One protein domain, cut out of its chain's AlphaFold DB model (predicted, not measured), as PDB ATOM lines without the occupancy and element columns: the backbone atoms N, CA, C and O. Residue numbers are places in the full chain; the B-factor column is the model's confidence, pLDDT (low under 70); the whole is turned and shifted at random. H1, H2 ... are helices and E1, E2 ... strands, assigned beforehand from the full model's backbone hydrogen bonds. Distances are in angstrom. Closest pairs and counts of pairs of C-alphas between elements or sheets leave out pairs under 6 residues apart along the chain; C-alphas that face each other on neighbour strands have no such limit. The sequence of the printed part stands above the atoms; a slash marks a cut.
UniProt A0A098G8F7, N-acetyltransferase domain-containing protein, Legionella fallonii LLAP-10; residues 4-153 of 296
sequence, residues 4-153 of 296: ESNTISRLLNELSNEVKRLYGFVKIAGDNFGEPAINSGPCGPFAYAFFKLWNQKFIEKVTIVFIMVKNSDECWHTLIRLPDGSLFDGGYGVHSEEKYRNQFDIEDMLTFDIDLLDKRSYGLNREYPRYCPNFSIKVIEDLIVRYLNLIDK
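Overview. This is residues 4 to 153 of the 296 residues of the protein "N-acetyltransferase domain-containing protein" of Legionella fallonii LLAP-10 (UniProt A0A098G8F7). A strongly twisted sheet of five strands is covered on one face by helices H1, H2 and H3 in two layers, and H4 packs on H1 and H2, off the sheet. The 150 printed residues run H1 H2 E1 E2 E3 E4 E5 H3 H4; the sheet, E4 E3 E2 E1 E5, is antiparallel, and the class is mixed, helices and strands. The whole is compact, radius of gyration of the C-alphas 14.4 A, and rounded, spanning 41 by 31 by 28 A.

Along the chain. Find C-alpha 4 at (-25.397, 6.868, 46.368); from there H1, residues 4 to 23, runs 28.9 A. Next come H2, 43 to 57, 21.1 A; E1, 63 to 69, 19.3 A; E2, 75 to 81; E3, 87 to 89; E4, 93 to 95; E5, 104 to 109; and H3, 114 to 120. H4, 137 to 152, runs 22.0 A to C-alpha 152 at (-27.991, 2.047, 36.145).

Arrangement. Start with the meander E1 E2 E3 E4, each strand the antiparallel neighbour of the one before: look for N 65 and O 79 at 2.8 A, N 88 and O 80 at 2.8 A, and N 95 and O 87 at 2.8 A. E5 pairs with E1 through N 66 and O 107, 2.8 A. H2 lies over E2 at a height over the sheet of 8.5 A, and H3 over E1 at 9.9 A, on the same face. H1 is on the sheet, its closest C-alphas to E4 being Asn 13 and Gly 93, 4.7 A. H4 touches H1, closest C-alphas Ile 8 and Ile 151, 6.2 A, at a shallow tilt of 21 degrees, opposite ways. It touches H2, closest C-alphas Ala 49 and Glu 141, 6.2 A, at a steep tilt of 39 degrees, the same way. In H1, H2, H3 and H4 every O i to N i+4 pair is within hydrogen-bond range.

Size, cuts and confidence. The C-alphas of Asn 71 and Lys 153, the two farthest apart, are 43.4 A apart. The links H1 to H2 and H3 to H4 are long, and the printed part has no cut. Residues 4 to 5 are under pLDDT 70.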
ATOM      1  N   GLU A   4     -24.842   6.967  47.722       54.19
ATOM      2  CA  GLU A   4     -25.397   6.868  46.368       54.19
ATOM      3  C   GLU A   4     -25.243   8.166  45.558       54.19
ATOM      4  O   GLU A   4     -24.669   8.135  44.470       54.19
ATOM      5  N   SER A   5     -25.665   9.311  46.114       60.22
ATOM      6  CA  SER A   5     -25.490  10.638  45.489       60.22
ATOM      7  C   SER A   5     -24.006  10.922  45.214       60.22
ATOM      8  O   SER A   5     -23.655  11.462  44.164       60.22
ATOM      9  N   ASN A   6     -23.108  10.433  46.080       70.19
ATOM     10  CA  ASN A   6     -21.661  10.531  45.876       70.19
ATOM     11  C   ASN A   6     -21.167   9.671  44.689       70.19
ATOM     12  O   ASN A   6     -20.315  10.098  43.912       70.19
ATOM     13  N   THR A   7     -21.737   8.478  44.486       78.94
ATOM     14  CA  THR A   7     -21.354   7.584  43.376       78.94
ATOM     15  C   THR A   7     -21.874   8.076  42.025       78.94
ATOM     16  O   THR A   7     -21.121   8.070  41.050       78.94
ATOM     17  N   ILE A   8     -23.126   8.544  41.966       87.12
ATOM     18  CA  ILE A   8     -23.704   9.141  40.752       87.12
ATOM     19  C   ILE A   8     -22.910  10.391  40.368       87.12
ATOM     20  O   ILE A   8     -22.442  10.490  39.236       87.12
ATOM     21  N   SER A   9     -22.669  11.293  41.325       90.06
ATOM     22  CA  SER A   9     -21.882  12.506  41.087       90.06
ATOM     23  C   SER A   9     -20.475  12.192  40.584       90.06
ATOM     24  O   SER A   9     -19.992  12.844  39.662       90.06
ATOM     25  N   ARG A  10     -19.820  11.159  41.129       90.12
ATOM     26  CA  ARG A  10     -18.513  10.699  40.640       90.12
ATOM     27  C   ARG A  10     -18.572  10.263  39.173       90.12
ATOM     28  O   ARG A  10     -17.754  10.730  38.388       90.12
ATOM     29  N   LEU A  11     -19.527   9.408  38.798       92.06
ATOM     30  CA  LEU A  11     -19.679   8.932  37.416       92.06
ATOM     31  C   LEU A  11     -20.012  10.077  36.448       92.06
ATOM     32  O   LEU A  11     -19.466  10.137  35.352       92.06
ATOM     33  N   LEU A  12     -20.858  11.020  36.860       96.50
ATOM     34  CA  LEU A  12     -21.163  12.207  36.061       96.50
ATOM     35  C   LEU A  12     -19.941  13.127  35.903       96.50
ATOM     36  O   LEU A  12     -19.680  13.634  34.814       96.50
ATOM     37  N   ASN A  13     -19.126  13.285  36.944       97.19
ATOM     38  CA  ASN A  13     -17.866  14.023  36.846       97.19
ATOM     39  C   ASN A  13     -16.843  13.323  35.935       97.19
ATOM     40  O   ASN A  13     -16.101  13.987  35.208       97.19
ATOM     41  N   GLU A  14     -16.805  11.990  35.932       94.62
ATOM     42  CA  GLU A  14     -15.996  11.197  34.998       94.62
ATOM     43  C   GLU A  14     -16.465  11.370  33.544       94.62
ATOM     44  O   GLU A  14     -15.624  11.598  32.668       94.62
ATOM     45  N   LEU A  15     -17.782  11.390  33.301       98.00
ATOM     46  CA  LEU A  15     -18.374  11.749  32.009       98.00
ATOM     47  C   LEU A  15     -17.881  13.127  31.541       98.00
ATOM     48  O   LEU A  15     -17.315  13.232  30.453       98.00
ATOM     49  N   SER A  16     -18.003  14.173  32.363       98.38
ATOM     50  CA  SER A  16     -17.537  15.519  31.986       98.38
ATOM     51  C   SER A  16     -16.018  15.582  31.779       98.38
ATOM     52  O   SER A  16     -15.523  16.319  30.925       98.38
ATOM     53  N   ASN A  17     -15.238  14.768  32.495       97.19
ATOM     54  CA  ASN A  17     -13.802  14.631  32.239       97.19
ATOM     55  C   ASN A  17     -13.503  13.975  30.882       97.19
ATOM     56  O   ASN A  17     -12.567  14.397  30.202       97.19
ATOM     57  N   GLU A  18     -14.279  12.978  30.450       97.81
ATOM     58  CA  GLU A  18     -14.178  12.433  29.089       97.81
ATOM     59  C   GLU A  18     -14.578  13.452  28.023       97.81
ATOM     60  O   GLU A  18     -13.841  13.617  27.053       97.81
ATOM     61  N   VAL A  19     -15.655  14.207  28.236       98.06
ATOM     62  CA  VAL A  19     -16.061  15.288  27.326       98.06
ATOM     63  C   VAL A  19     -14.951  16.338  27.183       98.06
ATOM     64  O   VAL A  19     -14.587  16.704  26.063       98.06
ATOM     65  N   LYS A  20     -14.331  16.766  28.291       97.06
ATOM     66  CA  LYS A  20     -13.162  17.664  28.263       97.06
ATOM     67  C   LYS A  20     -11.962  17.056  27.543       97.06
ATOM     68  O   LYS A  20     -11.249  17.780  26.859       97.06
ATOM     69  N   ARG A  21     -11.719  15.747  27.659       97.44
ATOM     70  CA  ARG A  21     -10.644  15.077  26.904       97.44
ATOM     71  C   ARG A  21     -10.918  15.053  25.401       97.44
ATOM     72  O   ARG A  21      -9.972  15.172  24.630       97.44
ATOM     73  N   LEU A  22     -12.181  14.924  24.996       96.69
ATOM     74  CA  LEU A  22     -12.579  14.909  23.587       96.69
ATOM     75  C   LEU A  22     -12.461  16.288  22.930       96.69
ATOM     76  O   LEU A  22     -11.944  16.394  21.819       96.69
ATOM     77  N   TYR A  23     -12.929  17.336  23.608       96.38
ATOM     78  CA  TYR A  23     -13.091  18.659  22.991       96.38
ATOM     79  C   TYR A  23     -12.129  19.725  23.514       96.38
ATOM     80  O   TYR A  23     -11.945  20.762  22.880       96.38
ATOM     81  N   GLY A  24     -11.466  19.470  24.640       95.50
ATOM     82  CA  GLY A  24     -10.512  20.385  25.245       95.50
ATOM     83  C   GLY A  24     -11.158  21.648  25.811       95.50
ATOM     84  O   GLY A  24     -12.292  21.654  26.296       95.50
ATOM     85  N   PHE A  25     -10.383  22.725  25.760       96.38
ATOM     86  CA  PHE A  25     -10.713  24.035  26.309       96.38
ATOM     87  C   PHE A  25     -10.547  25.102  25.231       96.38
ATOM     88  O   PHE A  25      -9.747  24.938  24.302       96.38
ATOM     89  N   VAL A  26     -11.271  26.207  25.370       94.56
ATOM     90  CA  VAL A  26     -11.166  27.353  24.468       94.56
ATOM     91  C   VAL A  26      -9.775  27.978  24.579       94.56
ATOM     92  O   VAL A  26      -9.356  28.423  25.646       94.56
ATOM     93  N   LYS A  27      -9.062  28.033  23.449       90.62
ATOM     94  CA  LYS A  27      -7.701  28.595  23.346       90.62
ATOM     95  C   LYS A  27      -7.661  30.016  22.781       90.62
ATOM     96  O   LYS A  27      -6.597  30.623  22.726       90.62
ATOM     97  N   ILE A  28      -8.797  30.523  22.310       87.81
ATOM     98  CA  ILE A  28      -8.907  31.852  21.705       87.81
ATOM     99  C   ILE A  28      -9.115  32.864  22.830       87.81
ATOM    100  O   ILE A  28      -9.993  32.667  23.666       87.81
ATOM    101  N   ALA A  29      -8.318  33.932  22.843       86.25
ATOM    102  CA  ALA A  29      -8.468  35.011  23.812       86.25
ATOM    103  C   ALA A  29      -9.865  35.655  23.720       86.25
ATOM    104  O   ALA A  29     -10.390  35.874  22.625       86.25
ATOM    105  N   GLY A  30     -10.454  35.946  24.877       83.69
ATOM    106  CA  GLY A  30     -11.806  36.481  25.032       83.69
ATOM    107  C   GLY A  30     -12.444  35.974  26.323       83.69
ATOM    108  O   GLY A  30     -11.796  35.265  27.091       83.69
ATOM    109  N   ASP A  31     -13.718  36.299  26.528       79.06
ATOM    110  CA  ASP A  31     -14.428  36.035  27.791       79.06
ATOM    111  C   ASP A  31     -14.519  34.543  28.149       79.06
ATOM    112  O   ASP A  31     -14.571  34.185  29.319       79.06
ATOM    113  N   ASN A  32     -14.456  33.664  27.145       84.38
ATOM    114  CA  ASN A  32     -14.503  32.210  27.321       84.38
ATOM    115  C   ASN A  32     -13.110  31.557  27.368       84.38
ATOM    116  O   ASN A  32     -13.008  30.337  27.271       84.38
ATOM    117  N   PHE A  33     -12.015  32.321  27.422       90.62
ATOM    118  CA  PHE A  33     -10.670  31.741  27.399       90.62
ATOM    119  C   PHE A  33     -10.445  30.804  28.595       90.62
ATOM    120  O   PHE A  33     -10.599  31.199  29.746       90.62
ATOM    121  N   GLY A  34     -10.042  29.562  28.317       92.25
ATOM    122  CA  GLY A  34      -9.846  28.532  29.340       92.25
ATOM    123  C   GLY A  34     -11.120  27.794  29.764       92.25
ATOM    124  O   GLY A  34     -11.019  26.824  30.513       92.25
ATOM    125  N   GLU A  35     -12.293  28.175  29.253       94.44
ATOM    126  CA  GLU A  35     -13.539  27.446  29.499       94.44
ATOM    127  C   GLU A  35     -13.554  26.092  28.766       94.44
ATOM    128  O   GLU A  35     -12.956  25.957  27.687       94.44
ATOM    129  N   PRO A  36     -14.241  25.064  29.303       96.75
ATOM    130  CA  PRO A  36     -14.478  23.822  28.575       96.75
ATOM    131  C   PRO A  36     -15.160  24.101  27.231       96.75
ATOM    132  O   PRO A  36     -16.230  24.708  27.188       96.75
ATOM    133  N   ALA A  37     -14.588  23.605  26.133       96.25
ATOM    134  CA  ALA A  37     -15.067  23.907  24.780       96.25
ATOM    135  C   ALA A  37     -16.550  23.545  24.565       96.25
ATOM    136  O   ALA A  37     -17.267  24.241  23.847       96.25
ATOM    137  N   ILE A  38     -17.019  22.481  25.227       96.62
ATOM    138  CA  ILE A  38     -18.419  22.043  25.199       96.62
ATOM    139  C   ILE A  38     -19.383  23.095  25.783       96.62
ATOM    140  O   ILE A  38     -20.495  23.245  25.287       96.62
ATOM    141  N   ASN A  39     -18.945  23.863  26.786       95.44
ATOM    142  CA  ASN A  39     -19.760  24.884  27.450       95.44
ATOM    143  C   ASN A  39     -19.740  26.222  26.702       95.44
ATOM    144  O   ASN A  39     -20.646  27.026  26.864       95.44
ATOM    145  N   SER A  40     -18.752  26.453  25.838       90.62
ATOM    146  CA  SER A  40     -18.644  27.681  25.037       90.62
ATOM    147  C   SER A  40     -19.277  27.568  23.646       90.62
ATOM    148  O   SER A  40     -19.006  28.388  22.773       90.62
ATOM    149  N   GLY A  41     -20.096  26.546  23.399       86.12
ATOM    150  CA  GLY A  41     -20.771  26.366  22.115       86.12
ATOM    151  C   GLY A  41     -21.915  25.360  22.202       86.12
ATOM    152  O   GLY A  41     -23.070  25.776  22.290       86.12
ATOM    153  N   PRO A  42     -21.629  24.050  22.170       95.62
ATOM    154  CA  PRO A  42     -22.641  22.994  22.117       95.62
ATOM    155  C   PRO A  42     -23.267  22.636  23.483       95.62
ATOM    156  O   PRO A  42     -23.604  21.474  23.721       95.62
ATOM    157  N   CYS A  43     -23.468  23.609  24.380       96.38
ATOM    158  CA  CYS A  43     -24.084  23.362  25.689       96.38
ATOM    159  C   CYS A  43     -25.557  22.939  25.568       96.38
ATOM    160  O   CYS A  43     -25.970  21.966  26.194       96.38
ATOM    161  N   GLY A  44     -26.311  23.589  24.676       97.56
ATOM    162  CA  GLY A  44     -27.697  23.241  24.351       97.56
ATOM    163  C   GLY A  44     -27.870  21.804  23.846       97.56
ATOM    164  O   GLY A  44     -28.585  21.032  24.483       97.56
ATOM    165  N   PRO A  45     -27.192  21.386  22.756       98.12
ATOM    166  CA  PRO A  45     -27.269  20.004  22.279       98.12
ATOM    167  C   PRO A  45     -26.809  18.967  23.302       98.12
ATOM    168  O   PRO A  45     -27.421  17.905  23.398       98.12
ATOM    169  N   PHE A  46     -25.764  19.262  24.087       98.50
ATOM    170  CA  PHE A  46     -25.341  18.377  25.172       98.50
ATOM    171  C   PHE A  46     -26.453  18.207  26.215       98.50
ATOM    172  O   PHE A  46     -26.816  17.075  26.539       98.50
ATOM    173  N   ALA A  47     -27.015  19.314  26.712       98.56
ATOM    174  CA  ALA A  47     -28.100  19.286  27.687       98.56
ATOM    175  C   ALA A  47     -29.321  18.549  27.121       98.56
ATOM    176  O   ALA A  47     -29.870  17.670  27.781       98.56
ATOM    177  N   TYR A  48     -29.698  18.809  25.868       98.62
ATOM    178  CA  TYR A  48     -30.810  18.115  25.225       98.62
ATOM    179  C   TYR A  48     -30.595  16.596  25.148       98.62
ATOM    180  O   TYR A  48     -31.474  15.824  25.544       98.62
ATOM    181  N   ALA A  49     -29.420  16.158  24.683       98.62
ATOM    182  CA  ALA A  49     -29.076  14.742  24.598       98.62
ATOM    183  C   ALA A  49     -29.108  14.073  25.977       98.62
ATOM    184  O   ALA A  49     -29.716  13.014  26.138       98.62
ATOM    185  N   PHE A  50     -28.511  14.711  26.987       98.75
ATOM    186  CA  PHE A  50     -28.506  14.189  28.349       98.75
ATOM    187  C   PHE A  50     -29.919  14.098  28.930       98.75
ATOM    188  O   PHE A  50     -30.304  13.036  29.412       98.75
ATOM    189  N   PHE A  51     -30.708  15.173  28.831       98.69
ATOM    190  CA  PHE A  51     -32.103  15.216  29.272       98.69
ATOM    191  C   PHE A  51     -32.916  14.075  28.661       98.69
ATOM    192  O   PHE A  51     -33.569  13.319  29.380       98.69
ATOM    193  N   LYS A  52     -32.841  13.915  27.334       98.44
ATOM    194  CA  LYS A  52     -33.582  12.887  26.600       98.44
ATOM    195  C   LYS A  52     -33.191  11.485  27.063       98.44
ATOM    196  O   LYS A  52     -34.066  10.695  27.405       98.44
ATOM    197  N   LEU A  53     -31.892  11.183  27.093       98.00
ATOM    198  CA  LEU A  53     -31.385   9.853  27.437       98.00
ATOM    199  C   LEU A  53     -31.620   9.504  28.914       98.00
ATOM    200  O   LEU A  53     -32.016   8.380  29.221       98.00
ATOM    201  N   TRP A  54     -31.441  10.462  29.826       96.94
ATOM    202  CA  TRP A  54     -31.725  10.273  31.247       96.94
ATOM    203  C   TRP A  54     -33.212  10.028  31.483       96.94
ATOM    204  O   TRP A  54     -33.587   9.027  32.093       96.94
ATOM    205  N   ASN A  55     -34.079  10.905  30.967       95.25
ATOM    206  CA  ASN A  55     -35.516  10.832  31.233       95.25
ATOM    207  C   ASN A  55     -36.199   9.648  30.543       95.25
ATOM    208  O   ASN A  55     -37.279   9.245  30.979       95.25
ATOM    209  N   GLN A  56     -35.581   9.061  29.517       90.94
ATOM    210  CA  GLN A  56     -35.995   7.769  28.965       90.94
ATOM    211  C   GLN A  56     -35.637   6.587  29.876       90.94
ATOM    212  O   GLN A  56     -36.341   5.580  29.852       90.94
ATOM    213  N   LYS A  57     -34.558   6.692  30.662       85.88
ATOM    214  CA  LYS A  57     -33.970   5.565  31.396       85.88
ATOM    215  C   LYS A  57     -34.331   5.528  32.883       85.88
ATOM    216  O   LYS A  57     -34.569   4.447  33.409       85.88
ATOM    217  N   PHE A  58     -34.387   6.675  33.558       81.75
ATOM    218  CA  PHE A  58     -34.574   6.749  35.010       81.75
ATOM    219  C   PHE A  58     -35.961   7.264  35.402       81.75
ATOM    220  O   PHE A  58     -36.579   8.043  34.672       81.75
ATOM    221  N   ILE A  59     -36.456   6.825  36.565       81.75
ATOM    222  CA  ILE A  59     -37.735   7.278  37.138       81.75
ATOM    223  C   ILE A  59     -37.621   8.738  37.583       81.75
ATOM    224  O   ILE A  59     -38.419   9.562  37.139       81.75
ATOM    225  N   GLU A  60     -36.598   9.056  38.381       85.06
ATOM    226  CA  GLU A  60     -36.289  10.431  38.782       85.06
ATOM    227  C   GLU A  60     -35.842  11.237  37.571       85.06
ATOM    228  O   GLU A  60     -34.843  10.909  36.920       85.06
ATOM    229  N   LYS A  61     -36.604  12.280  37.252       92.00
ATOM    230  CA  LYS A  61     -36.387  13.077  36.048       92.00
ATOM    231  C   LYS A  61     -35.412  14.213  36.309       92.00
ATOM    232  O   LYS A  61     -35.391  14.799  37.386       92.00
ATOM    233  N   VAL A  62     -34.638  14.532  35.281       97.88
ATOM    234  CA  VAL A  62     -33.848  15.759  35.207       97.88
ATOM    235  C   VAL A  62     -34.603  16.821  34.422       97.88
ATOM    236  O   VAL A  62     -35.416  16.497  33.550       97.88
ATOM    237  N   THR A  63     -34.306  18.088  34.689       98.31
ATOM    238  CA  THR A  63     -34.850  19.227  33.938       98.31
ATOM    239  C   THR A  63     -33.731  20.012  33.271       98.31
ATOM    240  O   THR A  63     -32.580  19.989  33.711       98.31
ATOM    241  N   ILE A  64     -34.055  20.678  32.166       98.75
ATOM    242  CA  ILE A  64     -33.138  21.627  31.535       98.75
ATOM    243  C   ILE A  64     -33.196  22.938  32.315       98.75
ATOM    244  O   ILE A  64     -34.271  23.367  32.734       98.75
ATOM    245  N   VAL A  65     -32.041  23.570  32.489       98.44
ATOM    246  CA  VAL A  65     -31.884  24.853  33.169       98.44
ATOM    247  C   VAL A  65     -31.177  25.826  32.245       98.44
ATOM    248  O   VAL A  65     -30.194  25.477  31.586       98.44
ATOM    249  N   PHE A  66     -31.655  27.062  32.247       98.25
ATOM    250  CA  PHE A  66     -31.028  28.181  31.573       98.25
ATOM    251  C   PHE A  66     -30.383  29.107  32.593       98.25
ATOM    252  O   PHE A  66     -31.015  29.536  33.557       98.25
ATOM    253  N   ILE A  67     -29.119  29.429  32.352       97.69
ATOM    254  CA  ILE A  67     -28.407  30.493  33.046       97.69
ATOM    255  C   ILE A  67     -28.619  31.760  32.226       97.69
ATOM    256  O   ILE A  67     -28.109  31.866  31.111       97.69
ATOM    257  N   MET A  68     -29.425  32.677  32.746       97.31
ATOM    258  CA  MET A  68     -29.903  33.869  32.049       97.31
ATOM    259  C   MET A  68     -29.124  35.103  32.491       97.31
ATOM    260  O   MET A  68     -28.841  35.297  33.676       97.31
ATOM    261  N   VAL A  69     -28.774  35.961  31.536       95.88
ATOM    262  CA  VAL A  69     -28.177  37.266  31.837       95.88
ATOM    263  C   VAL A  69     -29.225  38.132  32.539       95.88
ATOM    264  O   VAL A  69     -30.342  38.283  32.049       95.88
ATOM    265  N   LYS A  70     -28.868  38.726  33.685       93.06
ATOM    266  CA  LYS A  70     -29.793  39.553  34.473       93.06
ATOM    267  C   LYS A  70     -30.372  40.695  33.641       93.06
ATOM    268  O   LYS A  70     -29.628  41.440  33.003       93.06
ATOM    269  N   ASN A  71     -31.688  40.886  33.736       91.62
ATOM    270  CA  ASN A  71     -32.445  41.899  32.988       91.62
ATOM    271  C   ASN A  71     -32.348  41.749  31.454       91.62
ATOM    272  O   ASN A  71     -32.412  42.745  30.732       91.62
ATOM    273  N   SER A  72     -32.173  40.523  30.958       91.69
ATOM    274  CA  SER A  72     -32.078  40.206  29.534       91.69
ATOM    275  C   SER A  72     -32.790  38.886  29.226       91.69
ATOM    276  O   SER A  72     -32.877  38.005  30.076       91.69
ATOM    277  N   ASP A  73     -33.241  38.723  27.981       87.81
ATOM    278  CA  ASP A  73     -33.727  37.439  27.451       87.81
ATOM    279  C   ASP A  73     -32.576  36.551  26.931       87.81
ATOM    280  O   ASP A  73     -32.800  35.497  26.329       87.81
ATOM    281  N   GLU A  74     -31.331  36.991  27.121       93.38
ATOM    282  CA  GLU A  74     -30.130  36.291  26.686       93.38
ATOM    283  C   GLU A  74     -29.804  35.113  27.610       93.38
ATOM    284  O   GLU A  74     -29.601  35.271  28.817       93.38
ATOM    285  N   CYS A  75     -29.706  33.920  27.023       94.81
ATOM    286  CA  CYS A  75     -29.236  32.735  27.721       94.81
ATOM    287  C   CYS A  75     -27.717  32.625  27.581       94.81
ATOM    288  O   CYS A  75     -27.188  32.471  26.483       94.81
ATOM    289  N   TRP A  76     -27.018  32.679  28.712       94.94
ATOM    290  CA  TRP A  76     -25.570  32.539  28.778       94.94
ATOM    291  C   TRP A  76     -25.129  31.074  28.661       94.94
ATOM    292  O   TRP A  76     -24.149  30.773  27.982       94.94
ATOM    293  N   HIS A  77     -25.852  30.146  29.301       96.44
ATOM    294  CA  HIS A  77     -25.517  28.717  29.292       96.44
ATOM    295  C   HIS A  77     -26.748  27.841  29.520       96.44
ATOM    296  O   HIS A  77     -27.656  28.209  30.262       96.44
ATOM    297  N   THR A  78     -26.759  26.662  28.901       97.94
ATOM    298  CA  THR A  78     -27.809  25.649  29.075       97.94
ATOM    299  C   THR A  78     -27.214  24.408  29.728       97.94
ATOM    300  O   THR A  78     -26.192  23.891  29.275       97.94
ATOM    301  N   LEU A  79     -27.851  23.922  30.793       98.19
ATOM    302  CA  LEU A  79     -27.370  22.799  31.598       98.19
ATOM    303  C   LEU A  79     -28.528  21.974  32.175       98.19
ATOM    304  O   LEU A  79     -29.684  22.168  31.805       98.19
ATOM    305  N   ILE A  80     -28.212  21.018  33.048       98.62
ATOM    306  CA  ILE A  80     -29.168  20.080  33.637       98.62
ATOM    307  C   ILE A  80     -29.303  20.283  35.144       98.62
ATOM    308  O   ILE A  80     -28.300  20.435  35.835       98.62
ATOM    309  N   ARG A  81     -30.529  20.198  35.666       98.38
ATOM    310  CA  ARG A  81     -30.792  19.997  37.094       98.38
ATOM    311  C   ARG A  81     -30.993  18.523  37.393       98.38
ATOM    312  O   ARG A  81     -31.838  17.865  36.782       98.38
ATOM    313  N   LEU A  82     -30.215  18.022  38.343       97.25
ATOM    314  CA  LEU A  82     -30.300  16.661  38.853       97.25
ATOM    315  C   LEU A  82     -31.403  16.531  39.920       97.25
ATOM    316  O   LEU A  82     -31.790  17.534  40.523       97.25
ATOM    317  N   PRO A  83     -31.894  15.306  40.202       92.94
ATOM    318  CA  PRO A  83     -32.960  15.093  41.188       92.94
ATOM    319  C   PRO A  83     -32.607  15.547  42.611       92.94
ATOM    320  O   PRO A  83     -33.490  15.892  43.388       92.94
ATOM    321  N   ASP A  84     -31.317  15.574  42.957       88.56
ATOM    322  CA  ASP A  84     -30.838  16.076  44.251       88.56
ATOM    323  C   ASP A  84     -30.704  17.610  44.304       88.56
ATOM    324  O   ASP A  84     -30.219  18.161  45.294       88.56
ATOM    325  N   GLY A  85     -31.141  18.305  43.249       94.31
ATOM    326  CA  GLY A  85     -31.127  19.760  43.119       94.31
ATOM    327  C   GLY A  85     -29.810  20.339  42.600       94.31
ATOM    328  O   GLY A  85     -29.774  21.529  42.282       94.31
ATOM    329  N   SER A  86     -28.749  19.532  42.484       96.38
ATOM    330  CA  SER A  86     -27.471  19.980  41.926       96.38
ATOM    331  C   SER A  86     -27.550  20.228  40.414       96.38
ATOM    332  O   SER A  86     -28.463  19.769  39.725       96.38
ATOM    333  N   LEU A  87     -26.589  20.992  39.894       98.25
ATOM    334  CA  LEU A  87     -26.461  21.308  38.475       98.25
ATOM    335  C   LEU A  87     -25.435  20.391  37.808       98.25
ATOM    336  O   LEU A  87     -24.435  20.029  38.425       98.25
ATOM    337  N   PHE A  88     -25.639  20.061  36.536       98.50
ATOM    338  CA  PHE A  88     -24.733  19.238  35.740       98.50
ATOM    339  C   PHE A  88     -24.569  19.778  34.317       98.50
ATOM    340  O   PHE A  88     -25.550  20.042  33.623       98.50
ATOM    341  N   ASP A  89     -23.320  19.887  33.855       98.06
ATOM    342  CA  ASP A  89     -23.000  20.143  32.448       98.06
ATOM    343  C   ASP A  89     -21.779  19.339  31.964       98.06
ATOM    344  O   ASP A  89     -21.032  18.735  32.745       98.06
ATOM    345  N   GLY A  90     -21.571  19.326  30.646       96.81
ATOM    346  CA  GLY A  90     -20.534  18.519  30.006       96.81
ATOM    347  C   GLY A  90     -19.104  18.977  30.293       96.81
ATOM    348  O   GLY A  90     -18.174  18.201  30.100       96.81
ATOM    349  N   GLY A  91     -18.894  20.213  30.747       96.94
ATOM    350  CA  GLY A  91     -17.562  20.750  31.024       96.94
ATOM    351  C   GLY A  91     -17.175  20.651  32.497       96.94
ATOM    352  O   GLY A  91     -16.155  20.057  32.862       96.94
ATOM    353  N   TYR A  92     -17.995  21.238  33.356       96.56
ATOM    354  CA  TYR A  92     -17.765  21.371  34.785       96.56
ATOM    355  C   TYR A  92     -18.189  20.149  35.592       96.56
ATOM    356  O   TYR A  92     -17.632  19.935  36.665       96.56
ATOM    357  N   GLY A  93     -19.101  19.325  35.071       97.75
ATOM    358  CA  GLY A  93     -19.656  18.207  35.827       97.75
ATOM    359  C   GLY A  93     -20.685  18.673  36.847       97.75
ATOM    360  O   GLY A  93     -21.395  19.649  36.606       97.75
ATOM    361  N   VAL A  94     -20.795  17.956  37.962       97.88
ATOM    362  CA  VAL A  94     -21.774  18.224  39.022       97.88
ATOM    363  C   VAL A  94     -21.307  19.386  39.898       97.88
ATOM    364  O   VAL A  94     -20.191  19.365  40.418       97.88
ATOM    365  N   HIS A  95     -22.151  20.402  40.070       97.25
ATOM    366  CA  HIS A  95     -21.829  21.618  40.818       97.25
ATOM    367  C   HIS A  95     -23.069  22.308  41.419       97.25
ATOM    368  O   HIS A  95     -24.210  21.940  41.152       97.25
ATOM    369  N   SER A  96     -22.833  23.309  42.271       96.38
ATOM    370  CA  SER A  96     -23.873  24.102  42.945       96.38
ATOM    371  C   SER A  96     -24.312  25.308  42.108       96.38
ATOM    372  O   SER A  96     -23.510  25.898  41.379       96.38
ATOM    373  N   GLU A  97     -25.559  25.742  42.295       96.31
ATOM    374  CA  GLU A  97     -26.088  27.000  41.752       96.31
ATOM    375  C   GLU A  97     -25.332  28.246  42.215       96.31
ATOM    376  O   GLU A  97     -25.371  29.277  41.543       96.31
ATOM    377  N   GLU A  98     -24.638  28.174  43.355       95.62
ATOM    378  CA  GLU A  98     -23.823  29.277  43.884       95.62
ATOM    379  C   GLU A  98     -22.802  29.788  42.864       95.62
ATOM    380  O   GLU A  98     -22.432  30.961  42.892       95.62
ATOM    381  N   LYS A  99     -22.416  28.935  41.908       94.00
ATOM    382  CA  LYS A  99     -21.596  29.311  40.761       94.00
ATOM    383  C   LYS A  99     -22.194  30.460  39.933       94.00
ATOM    384  O   LYS A  99     -21.434  31.262  39.397       94.00
ATOM    385  N   TYR A 100     -23.522  30.549  39.830       95.12
ATOM    386  CA  TYR A 100     -24.215  31.471  38.922       95.12
ATOM    387  C   TYR A 100     -25.023  32.559  39.631       95.12
ATOM    388  O   TYR A 100     -25.059  33.684  39.136       95.12
ATOM    389  N   ARG A 101     -25.625  32.273  40.798       90.94
ATOM    390  CA  ARG A 101     -26.625  33.146  41.465       90.94
ATOM    391  C   ARG A 101     -26.208  34.617  41.642       90.94
ATOM    392  O   ARG A 101     -27.049  35.517  41.635       90.94
ATOM    393  N   ASN A 102     -24.913  34.892  41.797       91.38
ATOM    394  CA  ASN A 102     -24.431  36.267  41.962       91.38
ATOM    395  C   ASN A 102     -24.545  37.091  40.668       91.38
ATOM    396  O   ASN A 102     -24.859  38.281  40.723       91.38
ATOM    397  N   GLN A 103     -24.345  36.466  39.509       93.50
ATOM    398  CA  GLN A 103     -24.196  37.148  38.217       93.50
ATOM    399  C   GLN A 103     -25.372  36.914  37.265       93.50
ATOM    400  O   GLN A 103     -25.659  37.772  36.437       93.50
ATOM    401  N   PHE A 104     -26.082  35.802  37.428       96.81
ATOM    402  CA  PHE A 104     -27.111  35.339  36.504       96.81
ATOM    403  C   PHE A 104     -28.400  34.991  37.240       96.81
ATOM    404  O   PHE A 104     -28.377  34.704  38.442       96.81
ATOM    405  N   ASP A 105     -29.497  34.988  36.492       96.88
ATOM    406  CA  ASP A 105     -30.750  34.374  36.909       96.88
ATOM    407  C   ASP A 105     -30.756  32.905  36.458       96.88
ATOM    408  O   ASP A 105     -30.155  32.546  35.444       96.88
ATOM    409  N   ILE A 106     -31.375  32.025  37.246       97.44
ATOM    410  CA  ILE A 106     -31.424  30.582  36.977       97.44
ATOM    411  C   ILE A 106     -32.880  30.212  36.723       97.44
ATOM    412  O   ILE A 106     -33.719  30.369  37.609       97.44
ATOM    413  N   GLU A 107     -33.171  29.720  35.521       97.25
ATOM    414  CA  GLU A 107     -34.528  29.378  35.100       97.25
ATOM    415  C   GLU A 107     -34.644  27.906  34.711       97.25
ATOM    416  O   GLU A 107     -33.992  27.441  33.775       97.25
ATOM    417  N   ASP A 108     -35.534  27.183  35.386       97.69
ATOM    418  CA  ASP A 108     -35.830  25.788  35.085       97.69
ATOM    419  C   ASP A 108     -36.916  25.671  34.006       97.69
ATOM    420  O   ASP A 108     -38.009  26.231  34.121       97.69
ATOM    421  N   MET A 109     -36.666  24.850  32.989       97.56
ATOM    422  CA  MET A 109     -37.672  24.422  32.018       97.56
ATOM    423  C   MET A 109     -38.537  23.308  32.628       97.56
ATOM    424  O   MET A 109     -38.364  22.125  32.334       97.56
ATOM    425  N   LEU A 110     -39.455  23.691  33.521       93.75
ATOM    426  CA  LEU A 110     -40.326  22.753  34.248       93.75
ATOM    427  C   LEU A 110     -41.220  21.924  33.316       93.75
ATOM    428  O   LEU A 110     -41.448  20.740  33.560       93.75
ATOM    429  N   THR A 111     -41.686  22.538  32.228       95.75
ATOM    430  CA  THR A 111     -42.361  21.857  31.121       95.75
ATOM    431  C   THR A 111     -41.436  21.882  29.919       95.75
ATOM    432  O   THR A 111     -41.025  22.957  29.488       95.75
ATOM    433  N   PHE A 112     -41.102  20.707  29.386       97.38
ATOM    434  CA  PHE A 112     -40.208  20.604  28.238       97.38
ATOM    435  C   PHE A 112     -40.806  21.283  26.999       97.38
ATOM    436  O   PHE A 112     -41.908  20.939  26.572       97.38
ATOM    437  N   ASP A 113     -40.040  22.200  26.411       98.00
ATOM    438  CA  ASP A 113     -40.375  22.935  25.195       98.00
ATOM    439  C   ASP A 113     -39.134  22.980  24.288       98.00
ATOM    440  O   ASP A 113     -38.118  23.605  24.606       98.00
ATOM    441  N   ILE A 114     -39.202  22.262  23.164       97.50
ATOM    442  CA  ILE A 114     -38.080  22.139  22.229       97.50
ATOM    443  C   ILE A 114     -37.777  23.457  21.511       97.50
ATOM    444  O   ILE A 114     -36.609  23.742  21.259       97.50
ATOM    445  N   ASP A 115     -38.791  24.276  21.229       97.81
ATOM    446  CA  ASP A 115     -38.623  25.532  20.499       97.81
ATOM    447  C   ASP A 115     -37.967  26.578  21.403       97.81
ATOM    448  O   ASP A 115     -37.061  27.306  20.987       97.81
ATOM    449  N   LEU A 116     -38.360  26.610  22.682       97.38
ATOM    450  CA  LEU A 116     -37.703  27.445  23.684       97.38
ATOM    451  C   LEU A 116     -36.239  27.033  23.888       97.38
ATOM    452  O   LEU A 116     -35.366  27.901  23.979       97.38
ATOM    453  N   LEU A 117     -35.960  25.726  23.937       97.69
ATOM    454  CA  LEU A 117     -34.598  25.205  24.050       97.69
ATOM    455  C   LEU A 117     -33.747  25.575  22.834       97.69
ATOM    456  O   LEU A 117     -32.620  26.042  23.005       97.69
ATOM    457  N   ASP A 118     -34.277  25.388  21.624       96.94
ATOM    458  CA  ASP A 118     -33.584  25.734  20.383       96.94
ATOM    459  C   ASP A 118     -33.256  27.226  20.339       96.94
ATOM    460  O   ASP A 118     -32.092  27.599  20.168       96.94
ATOM    461  N   LYS A 119     -34.241  28.076  20.653       95.38
ATOM    462  CA  LYS A 119     -34.059  29.526  20.753       95.38
ATOM    463  C   LYS A 119     -32.972  29.904  21.763       95.38
ATOM    464  O   LYS A 119     -32.056  30.647  21.415       95.38
ATOM    465  N   ARG A 120     -33.049  29.404  23.003       94.88
ATOM    466  CA  ARG A 120     -32.102  29.752  24.085       94.88
ATOM    467  C   ARG A 120     -30.709  29.143  23.894       94.88
ATOM    468  O   ARG A 120     -29.741  29.664  24.429       94.88
ATOM    469  N   SER A 121     -30.580  28.106  23.069       92.81
ATOM    470  CA  SER A 121     -29.291  27.499  22.702       92.81
ATOM    471  C   SER A 121     -28.648  28.118  21.454       92.81
ATOM    472  O   SER A 121     -27.573  27.675  21.032       92.81
ATOM    473  N   TYR A 122     -29.296  29.123  20.853       91.62
ATOM    474  CA  TYR A 122     -28.941  29.704  19.553       91.62
ATOM    475  C   TYR A 122     -28.931  28.671  18.411       91.62
ATOM    476  O   TYR A 122     -28.095  28.748  17.509       91.62
ATOM    477  N   GLY A 123     -29.848  27.705  18.462       93.06
ATOM    478  CA  GLY A 123     -29.995  26.610  17.508       93.06
ATOM    479  C   GLY A 123     -29.295  25.325  17.954       93.06
ATOM    480  O   GLY A 123     -28.093  25.307  18.231       93.06
ATOM    481  N   LEU A 124     -30.034  24.215  17.971       93.75
ATOM    482  CA  LEU A 124     -29.536  22.880  18.327       93.75
ATOM    483  C   LEU A 124     -28.771  22.197  17.188       93.75
ATOM    484  O   LEU A 124     -27.961  21.308  17.437       93.75
ATOM    485  N   ASN A 125     -29.004  22.623  15.944       92.06
ATOM    486  CA  ASN A 125     -28.414  22.021  14.743       92.06
ATOM    487  C   ASN A 125     -27.291  22.868  14.120       92.06
ATOM    488  O   ASN A 125     -26.917  22.640  12.970       92.06
ATOM    489  N   ARG A 126     -26.776  23.875  14.839       91.50
ATOM    490  CA  ARG A 126     -25.691  24.719  14.324       91.50
ATOM    491  C   ARG A 126     -24.330  24.035  14.441       91.50
ATOM    492  O   ARG A 126     -24.120  23.158  15.273       91.50
ATOM    493  N   GLU A 127     -23.381  24.512  13.647       92.19
ATOM    494  CA  GLU A 127     -21.974  24.138  13.769       92.19
ATOM    495  C   GLU A 127     -21.233  25.037  14.772       92.19
ATOM    496  O   GLU A 127     -21.645  26.163  15.062       92.19
ATOM    497  N   TYR A 128     -20.091  24.554  15.275       92.12
ATOM    498  CA  TYR A 128     -19.301  25.229  16.315       92.12
ATOM    499  C   TYR A 128     -17.846  25.504  15.893       92.12
ATOM    500  O   TYR A 128     -16.927  25.215  16.665       92.12
ATOM    501  N   PRO A 129     -17.589  26.100  14.709       88.88
ATOM    502  CA  PRO A 129     -16.243  26.193  14.134       88.88
ATOM    503  C   PRO A 129     -15.250  26.984  14.998       88.88
ATOM    504  O   PRO A 129     -14.046  26.755  14.927       88.88
ATOM    505  N   ARG A 130     -15.742  27.914  15.830       89.31
ATOM    506  CA  ARG A 130     -14.897  28.789  16.652       89.31
ATOM    507  C   ARG A 130     -14.357  28.104  17.907       89.31
ATOM    508  O   ARG A 130     -13.169  28.212  18.191       89.31
ATOM    509  N   TYR A 131     -15.227  27.456  18.680       90.12
ATOM    510  CA  TYR A 131     -14.889  26.994  20.032       90.12
ATOM    511  C   TYR A 131     -14.848  25.473  20.166       90.12
ATOM    512  O   TYR A 131     -14.085  24.970  20.982       90.12
ATOM    513  N   CYS A 132     -15.619  24.739  19.358       92.38
ATOM    514  CA  CYS A 132     -15.707  23.282  19.422       92.38
ATOM    515  C   CYS A 132     -15.849  22.677  18.005       92.38
ATOM    516  O   CYS A 132     -16.852  22.029  17.705       92.38
ATOM    517  N   PRO A 133     -14.877  22.902  17.096       92.25
ATOM    518  CA  PRO A 133     -15.026  22.600  15.665       92.25
ATOM    519  C   PRO A 133     -15.241  21.115  15.350       92.25
ATOM    520  O   PRO A 133     -15.828  20.789  14.328       92.25
ATOM    521  N   ASN A 134     -14.795  20.220  16.234       93.38
ATOM    522  CA  ASN A 134     -14.925  18.772  16.063       93.38
ATOM    523  C   ASN A 134     -16.118  18.185  16.835       93.38
ATOM    524  O   ASN A 134     -16.157  16.977  17.063       93.38
ATOM    525  N   PHE A 135     -17.052  19.024  17.298       96.12
ATOM    526  CA  PHE A 135     -18.221  18.569  18.040       96.12
ATOM    527  C   PHE A 135     -19.015  17.525  17.246       96.12
ATOM    528  O   PHE A 135     -19.376  17.740  16.092       96.12
ATOM    529  N   SER A 136     -19.329  16.406  17.896       97.00
ATOM    530  CA  SER A 136     -20.200  15.379  17.344       97.00
ATOM    531  C   SER A 136     -21.256  14.996  18.366       97.00
ATOM    532  O   SER A 136     -20.946  14.423  19.415       97.00
ATOM    533  N   ILE A 137     -22.520  15.275  18.034       97.06
ATOM    534  CA  ILE A 137     -23.649  14.902  18.889       97.06
ATOM    535  C   ILE A 137     -23.710  13.387  19.097       97.06
ATOM    536  O   ILE A 137     -23.900  12.939  20.219       97.06
ATOM    537  N   LYS A 138     -23.416  12.596  18.057       97.50
ATOM    538  CA  LYS A 138     -23.390  11.131  18.140       97.50
ATOM    539  C   LYS A 138     -22.349  10.628  19.143       97.50
ATOM    540  O   LYS A 138     -22.651   9.770  19.962       97.50
ATOM    541  N   VAL A 139     -21.136  11.191  19.118       97.88
ATOM    542  CA  VAL A 139     -20.079  10.831  20.082       97.88
ATOM    543  C   VAL A 139     -20.505  11.174  21.512       97.88
ATOM    544  O   VAL A 139     -20.233  10.405  22.433       97.88
ATOM    545  N   ILE A 140     -21.188  12.308  21.704       98.12
ATOM    546  CA  ILE A 140     -21.750  12.690  23.004       98.12
ATOM    547  C   ILE A 140     -22.853  11.730  23.451       98.12
ATOM    548  O   ILE A 140     -22.811  11.276  24.589       98.12
ATOM    549  N   GLU A 141     -23.807  11.392  22.584       98.38
ATOM    550  CA  GLU A 141     -24.886  10.452  22.903       98.38
ATOM    551  C   GLU A 141     -24.328   9.076  23.296       98.38
ATOM    552  O   GLU A 141     -24.694   8.553  24.348       98.38
ATOM    553  N   ASP A 142     -23.379   8.531  22.526       96.62
ATOM    554  CA  ASP A 142     -22.726   7.249  22.822       96.62
ATOM    555  C   ASP A 142     -22.012   7.274  24.186       96.62
ATOM    556  O   ASP A 142     -22.054   6.307  24.959       96.62
ATOM    557  N   LEU A 143     -21.357   8.394  24.502       97.38
ATOM    558  CA  LEU A 143     -20.664   8.586  25.769       97.38
ATOM    559  C   LEU A 143     -21.648   8.716  26.943       97.38
ATOM    560  O   LEU A 143     -21.454   8.066  27.972       97.38
ATOM    561  N   ILE A 144     -22.724   9.492  26.783       98.44
ATOM    562  CA  ILE A 144     -23.789   9.615  27.785       98.44
ATOM    563  C   ILE A 144     -24.397   8.238  28.048       98.44
ATOM    564  O   ILE A 144     -24.408   7.803  29.196       98.44
ATOM    565  N   VAL A 145     -24.821   7.504  27.011       95.50
ATOM    566  CA  VAL A 145     -25.406   6.158  27.148       95.50
ATOM    567  C   VAL A 145     -24.489   5.231  27.945       95.50
ATOM    568  O   VAL A 145     -24.954   4.528  28.843       95.50
ATOM    569  N   ARG A 146     -23.178   5.249  27.669       91.25
ATOM    570  CA  ARG A 146     -22.199   4.452  28.422       91.25
ATOM    571  C   ARG A 146     -22.241   4.767  29.917       91.25
ATOM    572  O   ARG A 146     -22.337   3.840  30.719       91.25
ATOM    573  N   TYR A 147     -22.191   6.042  30.292       93.69
ATOM    574  CA  TYR A 147     -22.193   6.454  31.697       93.69
ATOM    575  C   TYR A 147     -23.544   6.248  32.376       93.69
ATOM    576  O   TYR A 147     -23.581   5.787  33.513       93.69
ATOM    577  N   LEU A 148     -24.655   6.480  31.674       92.88
ATOM    578  CA  LEU A 148     -25.978   6.161  32.202       92.88
ATOM    579  C   LEU A 148     -26.134   4.654  32.442       92.88
ATOM    580  O   LEU A 148     -26.759   4.259  33.418       92.88
ATOM    581  N   ASN A 149     -25.525   3.796  31.619       86.62
ATOM    582  CA  ASN A 149     -25.491   2.354  31.876       86.62
ATOM    583  C   ASN A 149     -24.629   1.989  33.096       86.62
ATOM    584  O   ASN A 149     -24.957   1.037  33.795       86.62
ATOM    585  N   LEU A 150     -23.549   2.725  33.380       84.31
ATOM    586  CA  LEU A 150     -22.775   2.538  34.614       84.31
ATOM    587  C   LEU A 150     -23.561   2.988  35.852       84.31
ATOM    588  O   LEU A 150     -23.506   2.319  36.878       84.31
ATOM    589  N   ILE A 151     -24.303   4.093  35.740       84.19
ATOM    590  CA  ILE A 151     -25.183   4.605  36.798       84.19
ATOM    591  C   ILE A 151     -26.323   3.620  37.073       84.19
ATOM    592  O   ILE A 151     -26.602   3.315  38.224       84.19
ATOM    593  N   ASP A 152     -26.936   3.063  36.033       75.44
ATOM    594  CA  ASP A 152     -27.991   2.047  36.145       75.44
ATOM    595  C   ASP A 152     -27.481   0.748  36.788       75.44
ATOM    596  O   ASP A 152     -28.143   0.134  37.624       75.44
ATOM    597  N   LYS A 153     -26.233   0.378  36.485       71.75
ATOM    598  CA  LYS A 153     -25.521  -0.722  37.147       71.75
ATOM    599  C   LYS A 153     -25.045  -0.392  38.564       71.75
ATOM    600  O   LYS A 153     -24.427  -1.250  39.196       71.75
TER     601      LYS A 153